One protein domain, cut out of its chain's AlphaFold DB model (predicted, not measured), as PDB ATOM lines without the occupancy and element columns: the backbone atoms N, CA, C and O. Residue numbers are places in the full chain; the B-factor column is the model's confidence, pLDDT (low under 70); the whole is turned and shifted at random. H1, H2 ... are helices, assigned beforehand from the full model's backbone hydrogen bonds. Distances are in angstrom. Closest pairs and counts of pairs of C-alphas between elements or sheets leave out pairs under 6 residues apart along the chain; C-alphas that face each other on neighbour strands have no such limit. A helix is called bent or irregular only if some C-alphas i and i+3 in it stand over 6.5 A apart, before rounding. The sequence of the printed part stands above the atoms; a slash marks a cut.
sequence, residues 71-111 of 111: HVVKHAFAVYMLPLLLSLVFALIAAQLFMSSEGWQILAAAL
ATOM      1  N   HIS A  71      25.538  82.574  66.745       56.69
ATOM      2  CA  HIS A  71      24.223  83.174  66.533       56.69
ATOM      3  C   HIS A  71      24.282  84.503  65.773       56.69
ATOM      4  O   HIS A  71      23.402  84.772  64.955       56.69
ATOM      5  N   VAL A  72      25.336  85.301  65.958       62.72
ATOM      6  CA  VAL A  72      25.478  86.614  65.305       62.72
ATOM      7  C   VAL A  72      25.580  86.448  63.790       62.72
ATOM      8  O   VAL A  72      24.913  87.158  63.037       62.72
ATOM      9  N   VAL A  73      26.335  85.444  63.338       66.88
ATOM     10  CA  VAL A  73      26.502  85.153  61.908       66.88
ATOM     11  C   VAL A  73      25.189  84.700  61.270       66.88
ATOM     12  O   VAL A  73      24.871  85.134  60.166       66.88
ATOM     13  N   LYS A  74      24.382  83.883  61.963       66.94
ATOM     14  CA  LYS A  74      23.075  83.433  61.451       66.94
ATOM     15  C   LYS A  74      22.089  84.589  61.298       66.94
ATOM     16  O   LYS A  74      21.382  84.653  60.294       66.94
ATOM     17  N   HIS A  75      22.060  85.510  62.259       71.69
ATOM     18  CA  HIS A  75      21.198  86.688  62.186       71.69
ATOM     19  C   HIS A  75      21.651  87.663  61.101       71.69
ATOM     20  O   HIS A  75      20.821  88.109  60.313       71.69
ATOM     21  N   ALA A  76      22.954  87.936  61.003       76.31
ATOM     22  CA  ALA A  76      23.497  88.749  59.921       76.31
ATOM     23  C   ALA A  76      23.168  88.124  58.557       76.31
ATOM     24  O   ALA A  76      22.642  88.798  57.675       76.31
ATOM     25  N   PHE A  77      23.379  86.816  58.407       79.00
ATOM     26  CA  PHE A  77      23.057  86.101  57.178       79.00
ATOM     27  C   PHE A  77      21.575  86.212  56.816       79.00
ATOM     28  O   PHE A  77      21.269  86.525  55.673       79.00
ATOM     29  N   ALA A  78      20.656  86.030  57.768       82.62
ATOM     30  CA  ALA A  78      19.224  86.186  57.517       82.62
ATOM     31  C   ALA A  78      18.868  87.613  57.069       82.62
ATOM     32  O   ALA A  78      18.122  87.777  56.109       82.62
ATOM     33  N   VAL A  79      19.437  88.640  57.707       85.94
ATOM     34  CA  VAL A  79      19.179  90.048  57.361       85.94
ATOM     35  C   VAL A  79      19.700  90.410  55.968       85.94
ATOM     36  O   VAL A  79      19.074  91.225  55.305       85.94
ATOM     37  N   TYR A  80      20.798  89.807  55.498       86.94
ATOM     38  CA  TYR A  80      21.326  90.061  54.150       86.94
ATOM     39  C   TYR A  80      20.704  89.166  53.072       86.94
ATOM     40  O   TYR A  80      20.366  89.652  51.994       86.94
ATOM     41  N   MET A  81      20.529  87.870  53.337       88.44
ATOM     42  CA  MET A  81      19.990  86.936  52.344       88.44
ATOM     43  C   MET A  81      18.497  87.106  52.116       88.44
ATOM     44  O   MET A  81      18.049  86.985  50.980       88.44
ATOM     45  N   LEU A  82      17.721  87.390  53.165       90.94
ATOM     46  CA  LEU A  82      16.276  87.541  53.037       90.94
ATOM     47  C   LEU A  82      15.885  88.644  52.033       90.94
ATOM     48  O   LEU A  82      15.146  88.320  51.106       90.94
ATOM     49  N   PRO A  83      16.381  89.898  52.122       89.19
ATOM     50  CA  PRO A  83      16.014  90.943  51.166       89.19
ATOM     51  C   PRO A  83      16.525  90.665  49.748       89.19
ATOM     52  O   PRO A  83      15.814  90.953  48.788       89.19
ATOM     53  N   LEU A  84      17.712  90.066  49.592       89.62
ATOM     54  CA  LEU A  84      18.249  89.717  48.272       89.62
ATOM     55  C   LEU A  84      17.395  88.658  47.570       89.62
ATOM     56  O   LEU A  84      17.047  88.816  46.399       89.62
ATOM     57  N   LEU A  85      17.020  87.596  48.287       92.69
ATOM     58  CA  LEU A  85      16.165  86.544  47.740       92.69
ATOM     59  C   LEU A  85      14.759  87.064  47.449       92.69
ATOM     60  O   LEU A  85      14.203  86.750  46.398       92.69
ATOM     61  N   LEU A  86      14.199  87.888  48.339       91.31
ATOM     62  CA  LEU A  86      12.880  88.481  48.134       91.31
ATOM     63  C   LEU A  86      12.859  89.368  46.882       91.31
ATOM     64  O   LEU A  86      11.949  89.247  46.067       91.31
ATOM     65  N   SER A  87      13.887  90.206  46.702       88.94
ATOM     66  CA  SER A  87      14.025  91.075  45.528       88.94
ATOM     67  C   SER A  87      14.116  90.263  44.237       88.94
ATOM     68  O   SER A  87      13.404  90.553  43.277       88.94
ATOM     69  N   LEU A  88      14.921  89.197  44.229       90.00
ATOM     70  CA  LEU A  88      15.067  88.328  43.062       90.00
ATOM     71  C   LEU A  88      13.743  87.645  42.692       90.00
ATOM     72  O   LEU A  88      13.354  87.631  41.526       90.00
ATOM     73  N   VAL A  89      13.035  87.096  43.683       91.06
ATOM     74  CA  VAL A  89      11.744  86.428  43.468       91.06
ATOM     75  C   VAL A  89      10.700  87.422  42.963       91.06
ATOM     76  O   VAL A  89       9.994  87.128  42.000       91.06
ATOM     77  N   PHE A  90      10.629  88.612  43.561       87.56
ATOM     78  CA  PHE A  90       9.690  89.647  43.139       87.56
ATOM     79  C   PHE A  90       9.970  90.120  41.708       87.56
ATOM     80  O   PHE A  90       9.042  90.220  40.911       87.56
ATOM     81  N   ALA A  91      11.243  90.311  41.346       84.38
ATOM     82  CA  ALA A  91      11.643  90.681  39.990       84.38
ATOM     83  C   ALA A  91      11.241  89.621  38.950       84.38
ATOM     84  O   ALA A  91      10.731  89.967  37.886       84.38
ATOM     85  N   LEU A  92      11.411  88.330  39.256       85.12
ATOM     86  CA  LEU A  92      11.014  87.240  38.357       85.12
ATOM     87  C   LEU A  92       9.491  87.142  38.191       85.12
ATOM     88  O   LEU A  92       9.003  86.956  37.076       85.12
ATOM     89  N   ILE A  93       8.737  87.298  39.283       84.81
ATOM     90  CA  ILE A  93       7.267  87.313  39.254       84.81
ATOM     91  C   ILE A  93       6.764  88.520  38.455       84.81
ATOM     92  O   ILE A  93       5.902  88.371  37.590       84.81
ATOM     93  N   ALA A  94       7.333  89.702  38.700       81.38
ATOM     94  CA  ALA A  94       7.012  90.915  37.962       81.38
ATOM     95  C   ALA A  94       7.319  90.755  36.465       81.38
ATOM     96  O   ALA A  94       6.480  91.093  35.637       81.38
ATOM     97  N   ALA A  95       8.464  90.170  36.102       78.31
ATOM     98  CA  ALA A  95       8.812  89.931  34.704       78.31
ATOM     99  C   ALA A  95       7.777  89.044  33.988       78.31
ATOM    100  O   ALA A  95       7.376  89.361  32.873       78.31
ATOM    101  N   GLN A  96       7.298  87.973  34.631       78.56
ATOM    102  CA  GLN A  96       6.304  87.063  34.044       78.56
ATOM    103  C   GLN A  96       4.900  87.688  33.962       78.56
ATOM    104  O   GLN A  96       4.205  87.516  32.963       78.56
ATOM    105  N   LEU A  97       4.478  88.437  34.987       72.56
ATOM    106  CA  LEU A  97       3.156  89.079  35.025       72.56
ATOM    107  C   LEU A  97       3.067  90.324  34.127       72.56
ATOM    108  O   LEU A  97       2.002  90.614  33.583       72.56
ATOM    109  N   PHE A  98       4.174  91.052  33.944       67.06
ATOM    110  CA  PHE A  98       4.220  92.318  33.202       67.06
ATOM    111  C   PHE A  98       4.829  92.218  31.803       67.06
ATOM    112  O   PHE A  98       5.063  93.248  31.166       67.06
ATOM    113  N   MET A  99       4.956  91.002  31.259       58.62
ATOM    114  CA  MET A  99       5.234  90.733  29.836       58.62
ATOM    115  C   MET A  99       4.240  91.397  28.854       58.62
ATOM    116  O   MET A  99       4.428  91.294  27.646       58.62
ATOM    117  N   SER A 100       3.194  92.084  29.338       58.00
ATOM    118  CA  SER A 100       2.188  92.767  28.516       58.00
ATOM    119  C   SER A 100       2.252  94.307  28.539       58.00
ATOM    120  O   SER A 100       1.647  94.934  27.676       58.00
ATOM    121  N   SER A 101       2.987  94.958  29.455       59.91
ATOM    122  CA  SER A 101       3.193  96.420  29.379       59.91
ATOM    123  C   SER A 101       4.436  96.898  30.140       59.91
ATOM    124  O   SER A 101       4.564  96.725  31.351       59.91
ATOM    125  N   GLU A 102       5.350  97.544  29.415       66.81
ATOM    126  CA  GLU A 102       6.639  98.055  29.910       66.81
ATOM    127  C   GLU A 102       6.478  99.068  31.060       66.81
ATOM    128  O   GLU A 102       7.294  99.116  31.977       66.81
ATOM    129  N   GLY A 103       5.385  99.841  31.067       70.44
ATOM    130  CA  GLY A 103       5.124 100.855  32.093       70.44
ATOM    131  C   GLY A 103       4.877 100.282  33.491       70.44
ATOM    132  O   GLY A 103       5.271 100.890  34.487       70.44
ATOM    133  N   TRP A 104       4.278  99.091  33.587       68.62
ATOM    134  CA  TRP A 104       4.025  98.478  34.890       68.62
ATOM    135  C   TRP A 104       5.297  97.886  35.511       68.62
ATOM    136  O   TRP A 104       5.455  97.898  36.732       68.62
ATOM    137  N   GLN A 105       6.258  97.461  34.685       65.00
ATOM    138  CA  GLN A 105       7.572  97.009  35.158       65.00
ATOM    139  C   GLN A 105       8.339  98.143  35.857       65.00
ATOM    140  O   GLN A 105       8.961  97.922  36.893       65.00
ATOM    141  N   ILE A 106       8.236  99.370  35.334       69.81
ATOM    142  CA  ILE A 106       8.903 100.554  35.898       69.81
ATOM    143  C   ILE A 106       8.283 100.947  37.250       69.81
ATOM    144  O   ILE A 106       9.012 101.254  38.189       69.81
ATOM    145  N   LEU A 107       6.952 100.892  37.380       72.06
ATOM    146  CA  LEU A 107       6.262 101.167  38.649       72.06
ATOM    147  C   LEU A 107       6.565 100.114  39.726       72.06
ATOM    148  O   LEU A 107       6.760 100.475  40.882       72.06
ATOM    149  N   ALA A 108       6.645  98.834  39.354       68.31
ATOM    150  CA  ALA A 108       6.947  97.747  40.288       68.31
ATOM    151  C   ALA A 108       8.399  97.761  40.799       68.31
ATOM    152  O   ALA A 108       8.655  97.258  41.886       68.31
ATOM    153  N   ALA A 109       9.345  98.321  40.036       66.31
ATOM    154  CA  ALA A 109      10.742  98.459  40.453       66.31
ATOM    155  C   ALA A 109      11.001  99.681  41.359       66.31
ATOM    156  O   ALA A 109      12.050  99.755  41.996       66.31
ATOM    157  N   ALA A 110      10.082 100.653  41.381       69.31
ATOM    158  CA  ALA A 110      10.214 101.897  42.141       69.31
ATOM    159  C   ALA A 110       9.565 101.853  43.540       69.31
ATOM    160  O   ALA A 110       9.781 102.779  44.325       69.31
ATOM    161  N   LEU A 111       8.764 100.821  43.827       58.41
ATOM    162  CA  LEU A 111       8.080 100.590  45.105       58.41
ATOM    163  C   LEU A 111       8.854  99.579  45.962       58.41
ATOM    164  O   LEU A 111       8.931  99.802  47.190       58.41
TER     165      LEU A 111
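This is residues 71 to 111 of the 111 residues of the protein "Regulator" of Pseudoalteromonas sp. MelDa3 (UniProt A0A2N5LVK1). One long helix, H1, makes the length of this model, and the short helix H2 folds back beside its far end, a lopsided helical hairpin. The first part of H1, residues 71 to 86, sticks out free. The printed part has 41 residues with two named helices, H1 then H2, and no named strand; the class is all helix. It is only just extended, close to loose, with a radius of gyration of the C-alphas of 14.0 A, and spans 45 by 17 by 6 A.

H1, residues 71 to 97, runs 38.4 A from C-alpha 71 at (24.223, 83.174, 66.533) to C-alpha 97 at (3.156, 89.079, 35.025). It is neither bent nor irregular, but only just: C-alphas 80 and 83 are 6.2 A apart. H2, residues 102 to 110, measures 13.3 A and ends with C-alpha 110 at (10.214, 101.897, 42.141).

H1 touches H2 with residues 91 to 95 alone; the closest C-alphas, of Ala 94 and Gln 105, are 6.7 A apart. The two form a helical hairpin, at a shallow tilt of 16 degrees, opposite ways. Every O i to N i+4 pair is within hydrogen-bond range in H2, and 21 of 23 in H1.

The C-alphas farthest apart, of His 71 and Ser 100, are 45.0 A apart. The printed part has no cut, and the link from H1 to H2 is tight, with 4 residues. Mean pLDDT of the printed part is 76.1; it is under 70 at residues 71 to 74, 98 to 102, 104 to 106 and 108 to 111.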